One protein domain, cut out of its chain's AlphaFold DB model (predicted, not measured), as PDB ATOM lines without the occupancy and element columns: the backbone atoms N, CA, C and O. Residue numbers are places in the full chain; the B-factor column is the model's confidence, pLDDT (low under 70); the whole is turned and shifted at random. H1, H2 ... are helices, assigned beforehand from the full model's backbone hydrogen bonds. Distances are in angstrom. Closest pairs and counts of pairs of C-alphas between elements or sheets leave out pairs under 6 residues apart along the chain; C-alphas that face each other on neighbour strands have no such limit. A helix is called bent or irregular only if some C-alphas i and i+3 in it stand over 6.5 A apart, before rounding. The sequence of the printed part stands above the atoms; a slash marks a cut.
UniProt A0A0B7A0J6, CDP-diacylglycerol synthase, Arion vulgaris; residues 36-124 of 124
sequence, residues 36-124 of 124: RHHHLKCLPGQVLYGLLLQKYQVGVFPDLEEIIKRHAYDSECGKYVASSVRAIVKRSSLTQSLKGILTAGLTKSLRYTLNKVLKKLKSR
ATOM      1  N   ARG A  36      90.646  91.115 110.118       95.25
ATOM      2  CA  ARG A  36      89.474  91.990 110.262       95.25
ATOM      3  C   ARG A  36      89.612  93.254 109.425       95.25
ATOM      4  O   ARG A  36      88.663  93.638 108.748       95.25
ATOM      5  N   HIS A  37      90.776  93.899 109.456       96.00
ATOM      6  CA  HIS A  37      91.059  95.101 108.672       96.00
ATOM      7  C   HIS A  37      90.944  94.827 107.171       96.00
ATOM      8  O   HIS A  37      90.227  95.557 106.488       96.00
ATOM      9  N   HIS A  38      91.543  93.737 106.688       95.44
ATOM     10  CA  HIS A  38      91.437  93.291 105.300       95.44
ATOM     11  C   HIS A  38      89.973  93.085 104.885       95.44
ATOM     12  O   HIS A  38      89.488  93.741 103.962       95.44
ATOM     13  N   HIS A  39      89.224  92.256 105.617       94.50
ATOM     14  CA  HIS A  39      87.829  91.966 105.277       94.50
ATOM     15  C   HIS A  39      86.920  93.197 105.363       94.50
ATOM     16  O   HIS A  39      86.011  93.343 104.547       94.50
ATOM     17  N   LEU A  40      87.161  94.110 106.312       95.25
ATOM     18  CA  LEU A  40      86.435  95.379 106.386       95.25
ATOM     19  C   LEU A  40      86.694  96.241 105.142       95.25
ATOM     20  O   LEU A  40      85.752  96.839 104.628       95.25
ATOM     21  N   LYS A  41      87.924  96.276 104.616       94.75
ATOM     22  CA  LYS A  41      88.245  97.011 103.379       94.75
ATOM     23  C   LYS A  41      87.564  96.430 102.141       94.75
ATOM     24  O   LYS A  41      87.271  97.188 101.221       94.75
ATOM     25  N   CYS A  42      87.260  95.134 102.135       93.56
ATOM     26  CA  CYS A  42      86.517  94.487 101.052       93.56
ATOM     27  C   CYS A  42      84.998  94.750 101.100       93.56
ATOM     28  O   CYS A  42      84.273  94.337 100.192       93.56
ATOM     29  N   LEU A  43      84.481  95.419 102.139       94.88
ATOM     30  CA  LEU A  43      83.052  95.702 102.237       94.88
ATOM     31  C   LEU A  43      82.598  96.757 101.215       94.88
ATOM     32  O   LEU A  43      83.318  97.717 100.938       94.88
ATOM     33  N   PRO A  44      81.349  96.663 100.718       94.19
ATOM     34  CA  PRO A  44      80.770  97.708  99.887       94.19
ATOM     35  C   PRO A  44      80.770  99.067 100.600       94.19
ATOM     36  O   PRO A  44      80.454  99.153 101.791       94.19
ATOM     37  N   GLY A  45      81.025 100.148  99.859       91.31
ATOM     38  CA  GLY A  45      81.121 101.502 100.419       91.31
ATOM     39  C   GLY A  45      79.887 101.940 101.216       91.31
ATOM     40  O   GLY A  45      80.012 102.602 102.240       91.31
ATOM     41  N   GLN A  46      78.686 101.507 100.823       90.38
ATOM     42  CA  GLN A  46      77.449 101.785 101.559       90.38
ATOM     43  C   GLN A  46      77.433 101.127 102.945       90.38
ATOM     44  O   GLN A  46      76.906 101.712 103.890       90.38
ATOM     45  N   VAL A  47      78.019  99.932 103.084       93.19
ATOM     46  CA  VAL A  47      78.134  99.252 104.381       93.19
ATOM     47  C   VAL A  47      79.100 100.020 105.277       93.19
ATOM     48  O   VAL A  47      78.773 100.286 106.433       93.19
ATOM     49  N   LEU A  48      80.243 100.438 104.729       93.00
ATOM     50  CA  LEU A  48      81.234 101.254 105.428       93.00
ATOM     51  C   LEU A  48      80.667 102.612 105.865       93.00
ATOM     52  O   LEU A  48      80.860 103.031 107.004       93.00
ATOM     53  N   TYR A  49      79.879 103.258 105.008       89.81
ATOM     54  CA  TYR A  49      79.162 104.485 105.354       89.81
ATOM     55  C   TYR A  49      78.154 104.270 106.493       89.81
ATOM     56  O   TYR A  49      78.031 105.099 107.392       89.81
ATOM     57  N   GLY A  50      77.467 103.125 106.516       90.38
ATOM     58  CA  GLY A  50      76.589 102.779 107.630       90.38
ATOM     59  C   GLY A  50      77.334 102.561 108.955       90.38
ATOM     60  O   GLY A  50      76.787 102.910 109.998       90.38
ATOM     61  N   LEU A  51      78.579 102.062 108.940       90.94
ATOM     62  CA  LEU A  51      79.423 101.995 110.151       90.94
ATOM     63  C   LEU A  51      79.746 103.394 110.684       90.94
ATOM     64  O   LEU A  51      79.719 103.638 111.889       90.94
ATOM     65  N   LEU A  52      80.014 104.330 109.777       89.38
ATOM     66  CA  LEU A  52      80.275 105.725 110.101       89.38
ATOM     67  C   LEU A  52      79.045 106.391 110.746       89.38
ATOM     68  O   LEU A  52      79.165 106.989 111.815       89.38
ATOM     69  N   LEU A  53      77.851 106.211 110.176       86.50
ATOM     70  CA  LEU A  53      76.616 106.800 110.709       86.50
ATOM     71  C   LEU A  53      76.174 106.225 112.062       86.50
ATOM     72  O   LEU A  53      75.388 106.855 112.764       86.50
ATOM     73  N   GLN A  54      76.649 105.036 112.444       82.44
ATOM     74  CA  GLN A  54      76.337 104.459 113.756       82.44
ATOM     75  C   GLN A  54      77.032 105.194 114.905       82.44
ATOM     76  O   GLN A  54      76.514 105.189 116.021       82.44
ATOM     77  N   LYS A  55      78.199 105.798 114.654       77.75
ATOM     78  CA  LYS A  55      79.039 106.399 115.700       77.75
ATOM     79  C   LYS A  55      79.175 107.914 115.583       77.75
ATOM     80  O   LYS A  55      79.363 108.573 116.603       77.75
ATOM     81  N   TYR A  56      79.080 108.465 114.376       80.44
ATOM     82  CA  TYR A  56      79.295 109.889 114.130       80.44
ATOM     83  C   TYR A  56      78.013 110.569 113.668       80.44
ATOM     84  O   TYR A  56      77.225 110.009 112.903       80.44
ATOM     85  N   GLN A  57      77.816 111.801 114.137       72.31
ATOM     86  CA  GLN A  57      76.738 112.649 113.647       72.31
ATOM     87  C   GLN A  57      77.038 113.128 112.225       72.31
ATOM     88  O   GLN A  57      78.193 113.274 111.819       72.31
ATOM     89  N   VAL A  58      75.976 113.375 111.460       69.38
ATOM     90  CA  VAL A  58      76.076 113.853 110.081       69.38
ATOM     91  C   VAL A  58      76.801 115.203 110.060       69.38
ATOM     92  O   VAL A  58      76.330 116.155 110.673       69.38
ATOM     93  N   GLY A  59      77.929 115.281 109.346       69.06
ATOM     94  CA  GLY A  59      78.664 116.532 109.110       69.06
ATOM     95  C   GLY A  59      80.099 116.559 109.640       69.06
ATOM     96  O   GLY A  59      80.893 117.351 109.144       69.06
ATOM     97  N   VAL A  60      80.468 115.671 110.569       72.88
ATOM     98  CA  VAL A  60      81.864 115.505 111.011       72.88
ATOM     99  C   VAL A  60      82.253 114.047 110.841       72.88
ATOM    100  O   VAL A  60      81.939 113.195 111.672       72.88
ATOM    101  N   PHE A  61      82.914 113.761 109.724       74.00
ATOM    102  CA  PHE A  61      83.296 112.408 109.362       74.00
ATOM    103  C   PHE A  61      84.807 112.238 109.502       74.00
ATOM    104  O   PHE A  61      85.553 112.963 108.842       74.00
ATOM    105  N   PRO A  62      85.271 111.303 110.352       79.56
ATOM    106  CA  PRO A  62      86.663 110.897 110.319       79.56
ATOM    107  C   PRO A  62      86.980 110.209 108.992       79.56
ATOM    108  O   PRO A  62      86.079 109.762 108.276       79.56
ATOM    109  N   ASP A  63      88.272 110.102 108.692       88.31
ATOM    110  CA  ASP A  63      88.736 109.373 107.519       88.31
ATOM    111  C   ASP A  63      88.232 107.920 107.557       88.31
ATOM    112  O   ASP A  63      88.207 107.264 108.605       88.31
ATOM    113  N   LEU A  64      87.828 107.408 106.397       88.19
ATOM    114  CA  LEU A  64      87.311 106.056 106.247       88.19
ATOM    115  C   LEU A  64      88.324 105.022 106.749       88.19
ATOM    116  O   LEU A  64      87.953 104.083 107.452       88.19
ATOM    117  N   GLU A  65      89.607 105.220 106.443       91.44
ATOM    118  CA  GLU A  65      90.673 104.328 106.897       91.44
ATOM    119  C   GLU A  65      90.766 104.312 108.432       91.44
ATOM    120  O   GLU A  65      90.943 103.254 109.034       91.44
ATOM    121  N   GLU A  66      90.564 105.449 109.098       90.50
ATOM    122  CA  GLU A  66      90.542 105.512 110.561       90.50
ATOM    123  C   GLU A  66      89.352 104.737 111.147       90.50
ATOM    124  O   GLU A  66      89.495 104.013 112.137       90.50
ATOM    125  N   ILE A  67      88.179 104.837 110.521       90.06
ATOM    126  CA  ILE A  67      86.983 104.094 110.936       90.06
ATOM    127  C   ILE A  67      87.211 102.592 110.797       90.06
ATOM    128  O   ILE A  67      86.892 101.845 111.726       90.06
ATOM    129  N   ILE A  68      87.781 102.155 109.675       93.81
ATOM    130  CA  ILE A  68      88.103 100.750 109.421       93.81
ATOM    131  C   ILE A  68      89.100 100.248 110.465       93.81
ATOM    132  O   ILE A  68      88.852  99.221 111.094       93.81
ATOM    133  N   LYS A  69      90.180 100.994 110.729       94.06
ATOM    134  CA  LYS A  69      91.168 100.640 111.758       94.06
ATOM    135  C   LYS A  69      90.529 100.513 113.138       94.06
ATOM    136  O   LYS A  69      90.778  99.532 113.830       94.06
ATOM    137  N   ARG A  70      89.677 101.467 113.529       92.06
ATOM    138  CA  ARG A  70      88.962 101.434 114.816       92.06
ATOM    139  C   ARG A  70      88.080 100.189 114.944       92.06
ATOM    140  O   ARG A  70      88.114  99.546 115.985       92.06
ATOM    141  N   HIS A  71      87.332  99.832 113.899       93.31
ATOM    142  CA  HIS A  71      86.493  98.628 113.915       93.31
ATOM    143  C   HIS A  71      87.320  97.340 113.848       93.31
ATOM    144  O   HIS A  71      86.934  96.357 114.461       93.31
ATOM    145  N   ALA A  72      88.468  97.331 113.171       94.56
ATOM    146  CA  ALA A  72      89.338  96.159 113.110       94.56
ATOM    147  C   ALA A  72      89.947  95.783 114.473       94.56
ATOM    148  O   ALA A  72      90.259  94.616 114.698       94.56
ATOM    149  N   TYR A  73      90.096  96.739 115.399       94.81
ATOM    150  CA  TYR A  73      90.491  96.442 116.781       94.81
ATOM    151  C   TYR A  73      89.364  95.800 117.599       94.81
ATOM    152  O   TYR A  73      89.636  95.002 118.496       94.81
ATOM    153  N   ASP A  74      88.105  96.081 117.268       92.62
ATOM    154  CA  ASP A  74      86.938  95.568 117.986       92.62
ATOM    155  C   ASP A  74      86.627  94.116 117.583       92.62
ATOM    156  O   ASP A  74      86.446  93.807 116.402       92.62
ATOM    157  N   SER A  75      86.613  93.184 118.542       89.31
ATOM    158  CA  SER A  75      86.284  91.770 118.281       89.31
ATOM    159  C   SER A  75      84.823  91.576 117.885       89.31
ATOM    160  O   SER A  75      84.488  90.625 117.186       89.31
ATOM    161  N   GLU A  76      83.958  92.514 118.264       90.12
ATOM    162  CA  GLU A  76      82.527  92.500 117.983       90.12
ATOM    163  C   GLU A  76      82.171  93.283 116.709       90.12
ATOM    164  O   GLU A  76      80.992  93.535 116.437       90.12
ATOM    165  N   CYS A  77      83.167  93.634 115.878       92.25
ATOM    166  CA  CYS A  77      82.994  94.424 114.655       92.25
ATOM    167  C   CYS A  77      81.887  93.878 113.731       92.25
ATOM    168  O   CYS A  77      81.152  94.643 113.099       92.25
ATOM    169  N   GLY A  78      81.703  92.553 113.710       92.25
ATOM    170  CA  GLY A  78      80.666  91.875 112.934       92.25
ATOM    171  C   GLY A  78      79.239  92.333 113.265       92.25
ATOM    172  O   GLY A  78      78.398  92.398 112.367       92.25
ATOM    173  N   LYS A  79      78.954  92.730 114.513       93.94
ATOM    174  CA  LYS A  79      77.629  93.245 114.912       93.94
ATOM    175  C   LYS A  79      77.313  94.579 114.238       93.94
ATOM    176  O   LYS A  79      76.192  94.781 113.763       93.94
ATOM    177  N   TYR A  80      78.300  95.465 114.146       93.81
ATOM    178  CA  TYR A  80      78.161  96.770 113.498       93.81
ATOM    179  C   TYR A  80      77.958  96.619 111.989       93.81
ATOM    180  O   TYR A  80      77.051  97.236 111.418       93.81
ATOM    181  N   VAL A  81      78.723  95.716 111.362       94.75
ATOM    182  CA  VAL A  81      78.571  95.356 109.943       94.75
ATOM    183  C   VAL A  81      77.177  94.789 109.682       94.75
ATOM    184  O   VAL A  81      76.474  95.275 108.798       94.75
ATOM    185  N   ALA A  82      76.721  93.828 110.490       94.12
ATOM    186  CA  ALA A  82      75.389  93.243 110.359       94.12
ATOM    187  C   ALA A  82      74.273  94.291 110.515       94.12
ATOM    188  O   ALA A  82      73.302  94.285 109.756       94.12
ATOM    189  N   SER A  83      74.421  95.218 111.464       92.94
ATOM    190  CA  SER A  83      73.491  96.335 111.654       92.94
ATOM    191  C   SER A  83      73.460  97.267 110.435       92.94
ATOM    192  O   SER A  83      72.380  97.618 109.956       92.94
ATOM    193  N   SER A  84      74.628  97.594 109.870       92.56
ATOM    194  CA  SER A  84      74.756  98.425 108.667       92.56
ATOM    195  C   SER A  84      74.093  97.770 107.450       92.56
ATOM    196  O   SER A  84      73.213  98.358 106.816       92.56
ATOM    197  N   VAL A  85      74.406  96.495 107.189       93.06
ATOM    198  CA  VAL A  85      73.770  95.703 106.125       93.06
ATOM    199  C   VAL A  85      72.255  95.665 106.316       93.06
ATOM    200  O   VAL A  85      71.501  95.906 105.370       93.06
ATOM    201  N   ARG A  86      71.785  95.426 107.548       91.88
ATOM    202  CA  ARG A  86      70.355  95.401 107.861       91.88
ATOM    203  C   ARG A  86      69.689  96.740 107.564       91.88
ATOM    204  O   ARG A  86      68.599  96.734 107.004       91.88
ATOM    205  N   ALA A  87      70.306  97.865 107.916       88.25
ATOM    206  CA  ALA A  87      69.751  99.191 107.650       88.25
ATOM    207  C   ALA A  87      69.555  99.442 106.143       88.25
ATOM    208  O   ALA A  87      68.506  99.949 105.746       88.25
ATOM    209  N   ILE A  88      70.510  99.000 105.317       88.50
ATOM    210  CA  ILE A  88      70.457  99.119 103.851       88.50
ATOM    211  C   ILE A  88      69.300  98.291 103.278       88.50
ATOM    212  O   ILE A  88      68.472  98.800 102.521       88.50
ATOM    213  N   VAL A  89      69.201  97.012 103.654       87.81
ATOM    214  CA  VAL A  89      68.224  96.100 103.033       87.81
ATOM    215  C   VAL A  89      66.817  96.224 103.621       87.81
ATOM    216  O   VAL A  89      65.841  95.965 102.916       87.81
ATOM    217  N   LYS A  90      66.671  96.664 104.883       84.44
ATOM    218  CA  LYS A  90      65.394  96.649 105.628       84.44
ATOM    219  C   LYS A  90      64.268  97.343 104.875       84.44
ATOM    220  O   LYS A  90      63.174  96.789 104.788       84.44
ATOM    221  N   ARG A  91      64.511  98.532 104.311       77.31
ATOM    222  CA  ARG A  91      63.470  99.273 103.584       77.31
ATOM    223  C   ARG A  91      63.010  98.499 102.354       77.31
ATOM    224  O   ARG A  91      61.808  98.310 102.184       77.31
ATOM    225  N   SER A  92      63.940  98.010 101.536       76.88
ATOM    226  CA  SER A  92      63.604  97.238 100.336       76.88
ATOM    227  C   SER A  92      62.847  95.959 100.696       76.88
ATOM    228  O   SER A  92      61.744  95.745 100.199       76.88
ATOM    229  N   SER A  93      63.353  95.176 101.654       76.50
ATOM    230  CA  SER A  93      62.729  93.916 102.072       76.50
ATOM    231  C   SER A  93      61.316  94.100 102.634       76.50
ATOM    232  O   SER A  93      60.418  93.321 102.307       76.50
ATOM    233  N   LEU A  94      61.083  95.143 103.443       75.94
ATOM    234  CA  LEU A  94      59.750  95.458 103.973       75.94
ATOM    235  C   LEU A  94      58.800  95.918 102.866       75.94
ATOM    236  O   LEU A  94      57.670  95.440 102.786       75.94
ATOM    237  N   THR A  95      59.267  96.799 101.981       76.81
ATOM    238  CA  THR A  95      58.439  97.324 100.887       76.81
ATOM    239  C   THR A  95      58.088  96.221  99.888       76.81
ATOM    240  O   THR A  95      56.954  96.153  99.427       76.81
ATOM    241  N   GLN A  96      59.030  95.328  99.570       77.25
ATOM    242  CA  GLN A  96      58.800  94.166  98.708       77.25
ATOM    243  C   GLN A  96      57.811  93.185  99.335       77.25
ATOM    244  O   GLN A  96      56.907  92.716  98.650       77.25
ATOM    245  N   SER A  97      57.936  92.922 100.636       73.50
ATOM    246  CA  SER A  97      56.987  92.066 101.356       73.50
ATOM    247  C   SER A  97      55.579  92.663 101.336       73.50
ATOM    248  O   SER A  97      54.619  91.966 101.022       73.50
ATOM    249  N   LEU A  98      55.454  93.971 101.587       75.00
ATOM    250  CA  LEU A  98      54.174  94.676 101.544       75.00
ATOM    251  C   LEU A  98      53.569  94.684 100.133       75.00
ATOM    252  O   LEU A  98      52.391  94.376  99.974       75.00
ATOM    253  N   LYS A  99      54.374  94.966  99.100       75.38
ATOM    254  CA  LYS A  99      53.944  94.876  97.697       75.38
ATOM    255  C   LYS A  99      53.478  93.464  97.348       75.38
ATOM    256  O   LYS A  99      52.422  93.320  96.750       75.38
ATOM    257  N   GLY A 100      54.202  92.431  97.775       69.62
ATOM    258  CA  GLY A 100      53.800  91.039  97.578       69.62
ATOM    259  C   GLY A 100      52.434  90.727  98.192       69.62
ATOM    260  O   GLY A 100      51.612  90.085  97.543       69.62
ATOM    261  N   ILE A 101      52.158  91.241  99.395       73.62
ATOM    262  CA  ILE A 101      50.856  91.087 100.061       73.62
ATOM    263  C   ILE A 101      49.743  91.807  99.287       73.62
ATOM    264  O   ILE A 101      48.668  91.241  99.087       73.62
ATOM    265  N   LEU A 102      50.003  93.036  98.833       71.88
ATOM    266  CA  LEU A 102      49.036  93.839  98.084       71.88
ATOM    267  C   LEU A 102      48.733  93.233  96.706       71.88
ATOM    268  O   LEU A 102      47.569  93.111  96.338       71.88
ATOM    269  N   THR A 103      49.757  92.802  95.966       73.06
ATOM    270  CA  THR A 103      49.610  92.244  94.615       73.06
ATOM    271  C   THR A 103      49.030  90.827  94.622       73.06
ATOM    272  O   THR A 103      48.217  90.500  93.764       73.06
ATOM    273  N   ALA A 104      49.409  89.970  95.579       72.75
ATOM    274  CA  ALA A 104      48.878  88.603  95.665       72.75
ATOM    275  C   ALA A 104      47.485  88.529  96.324       72.75
ATOM    276  O   ALA A 104      46.803  87.507  96.208       72.75
ATOM    277  N   GLY A 105      47.070  89.593  97.017       70.56
ATOM    278  CA  GLY A 105      45.868  89.642  97.839       70.56
ATOM    279  C   GLY A 105      46.098  89.092  99.252       70.56
ATOM    280  O   GLY A 105      46.815  88.105  99.468       70.56
ATOM    281  N   LEU A 106      45.446  89.718 100.238       69.25
ATOM    282  CA  LEU A 106      45.563  89.379 101.665       69.25
ATOM    283  C   LEU A 106      45.227  87.905 101.953       69.25
ATOM    284  O   LEU A 106      45.938  87.237 102.702       69.25
ATOM    285  N   THR A 107      44.189  87.364 101.310       70.12
ATOM    286  CA  THR A 107      43.713  85.985 101.521       70.12
ATOM    287  C   THR A 107      44.710  84.931 101.035       70.12
ATOM    288  O   THR A 107      44.974  83.956 101.744       70.12
ATOM    289  N   LYS A 108      45.320  85.124  99.857       72.62
ATOM    290  CA  LYS A 108      46.354  84.214  99.340       72.62
ATOM    291  C   LYS A 108      47.638  84.296 100.160       72.62
ATOM    292  O   LYS A 108      48.242  83.261 100.434       72.62
ATOM    293  N   SER A 109      48.010  85.495 100.604       69.56
ATOM    294  CA  SER A 109      49.194  85.726 101.441       69.56
ATOM    295  C   SER A 109      49.074  85.053 102.814       69.56
ATOM    296  O   SER A 109      50.009  84.382 103.262       69.56
ATOM    297  N   LEU A 110      47.900  85.144 103.451       75.12
ATOM    298  CA  LEU A 110      47.599  84.449 104.707       75.12
ATOM    299  C   LEU A 110      47.602  82.924 104.530       75.12
ATOM    300  O   LEU A 110      48.279  82.226 105.285       75.12
ATOM    301  N   ARG A 111      46.931  82.400 103.492       78.75
ATOM    302  CA  ARG A 111      46.914  80.955 103.190       78.75
ATOM    303  C   ARG A 111      48.320  80.408 102.927       78.75
ATOM    304  O   ARG A 111      48.675  79.349 103.438       78.75
ATOM    305  N   TYR A 112      49.137  81.131 102.163       75.25
ATOM    306  CA  TYR A 112      50.521  80.744 101.886       75.25
ATOM    307  C   TYR A 112      51.376  80.719 103.160       75.25
ATOM    308  O   TYR A 112      52.106  79.754 103.395       75.25
ATOM    309  N   THR A 113      51.255  81.744 104.011       77.75
ATOM    310  CA  THR A 113      52.006  81.831 105.272       77.75
ATOM    311  C   THR A 113      51.619  80.698 106.228       77.75
ATOM    312  O   THR A 113      52.505  80.017 106.746       77.75
ATOM    313  N   LEU A 114      50.318  80.414 106.380       81.75
ATOM    314  CA  LEU A 114      49.806  79.296 107.184       81.75
ATOM    315  C   LEU A 114      50.328  77.944 106.688       81.75
ATOM    316  O   LEU A 114      50.860  77.164 107.475       81.75
ATOM    317  N   ASN A 115      50.273  77.690 105.379       81.88
ATOM    318  CA  ASN A 115      50.800  76.455 104.792       81.88
ATOM    319  C   ASN A 115      52.310  76.292 105.039       81.88
ATOM    320  O   ASN A 115      52.794  75.180 105.260       81.88
ATOM    321  N   LYS A 116      53.068  77.396 105.037       82.62
ATOM    322  CA  LYS A 116      54.514  77.390 105.294       82.62
ATOM    323  C   LYS A 116      54.835  77.085 106.761       82.62
ATOM    324  O   LYS A 116      55.759  76.315 107.021       82.62
ATOM    325  N   VAL A 117      54.064  77.635 107.702       82.50
ATOM    326  CA  VAL A 117      54.188  77.352 109.144       82.50
ATOM    327  C   VAL A 117      53.789  75.909 109.453       82.50
ATOM    328  O   VAL A 117      54.551  75.196 110.099       82.50
ATOM    329  N   LEU A 118      52.663  75.432 108.915       85.62
ATOM    330  CA  LEU A 118      52.220  74.044 109.078       85.62
ATOM    331  C   LEU A 118      53.247  73.047 108.529       85.62
ATOM    332  O   LEU A 118      53.543  72.052 109.184       85.62
ATOM    333  N   LYS A 119      53.859  73.338 107.372       86.00
ATOM    334  CA  LYS A 119      54.960  72.528 106.829       86.00
ATOM    335  C   LYS A 119      56.172  72.499 107.765       86.00
ATOM    336  O   LYS A 119      56.767  71.444 107.945       86.00
ATOM    337  N   LYS A 120      56.546  73.641 108.351       81.75
ATOM    338  CA  LYS A 120      57.660  73.731 109.314       81.75
ATOM    339  C   LYS A 120      57.380  72.939 110.597       81.75
ATOM    340  O   LYS A 120      58.319  72.380 111.146       81.75
ATOM    341  N   LEU A 121      56.125  72.881 111.043       83.44
ATOM    342  CA  LEU A 121      55.704  72.125 112.228       83.44
ATOM    343  C   LEU A 121      55.607  70.616 111.970       83.44
ATOM    344  O   LEU A 121      56.015  69.846 112.821       83.44
ATOM    345  N   LYS A 122      55.122  70.192 110.795       76.25
ATOM    346  CA  LYS A 122      55.059  68.769 110.397       76.25
ATOM    347  C   LYS A 122      56.413  68.147 110.047       76.25
ATOM    348  O   LYS A 122      56.502  66.934 109.923       76.25
ATOM    349  N   SER A 123      57.416  68.978 109.769       66.38
ATOM    350  CA  SER A 123      58.776  68.565 109.401       66.38
ATOM    351  C   SER A 123      59.758  68.658 110.578       66.38
ATOM    352  O   SER A 123      60.966  68.552 110.356       66.38
ATOM    353  N   ARG A 124      59.250  68.923 111.785       49.47
ATOM    354  CA  ARG A 124      59.943  68.702 113.057       49.47
ATOM    355  C   ARG A 124      59.514  67.353 113.609       49.47
ATOM    356  O   ARG A 124      60.378  66.728 114.250       49.47
TER     357      ARG A 124
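This is residues 36 to 124 of the 124 residues of the protein "CDP-diacylglycerol synthase" of Arion vulgaris (UniProt A0A0B7A0J6). What is the overall shape? A small head of helices H1, H2 and H3, with H4a, the first arm of a bent helix, crossing H2, continues into the other arm, H4b, which reaches away to a corner where H5 turns off. Residues 89 to 99, 102 to 108 and 111 to 124 stick out. What is it built of? The 89 printed residues hold five named helices, H1 to H5 in order, and no named strand: all helix. Is it compact? It is extended, with a radius of gyration of the C-alphas of 19.3 A and spans of 51 by 33 by 19 A.

Where do the first helices lie? H1, residues 36 to 41, 8.6 A, begins with C-alpha 36 at (89.474, 91.990, 110.262). H2 is residues 45 to 55, 16.2 A, and H3 residues 64 to 73, 14.6 A. Is the longest helix straight? H4, residues 77 to 104, was assigned as one helix by its hydrogen bonds but is bent, with C-alphas 88 and 91 7.0 A apart. Its arms, H4a, residues 77 to 88, 17.2 A, and H4b, residues 91 to 104, 19.7 A, stand at a steep tilt of 44 degrees. Where does the last helix end? H5, residues 106 to 122, 24.3 A, ends with C-alpha 122 at (55.059, 68.769, 110.397).

What does H1 touch? It touches H3 at a shallow tilt of 23 degrees, opposite ways; the closest C-alphas, of His 37 and Ala 72, are 4.9 A apart. What does H2 touch? It touches H3, closest at the C-alphas of Leu 52 and Ile 67, 7.0 A. It touches H4a, only just about perpendicular at 71 degrees; the closest C-alphas, of Gly 50 and Ser 84, are 4.8 A apart. How does H5 stand? It is close to H4b but not clearly touching, closest at the C-alphas of Ile 101 and Ser 109, 5.8 A, and is apart from H1, H2, H3 and H4a. Are the backbones helical? Every O i to N i+4 pair is within hydrogen-bond range in H1, H3, H4a, H4b and H5, and 6 of 7 in H2.

How far does it reach? The two C-alphas farthest apart, of Val 60 and Lys 122, are 53.9 A apart. Are there cuts or long links? The printed part has no cut, and no link is long. Where is confidence low? The pLDDT is under 70 at residues 58 to 59, 100, 106, 109 and 123 to 124.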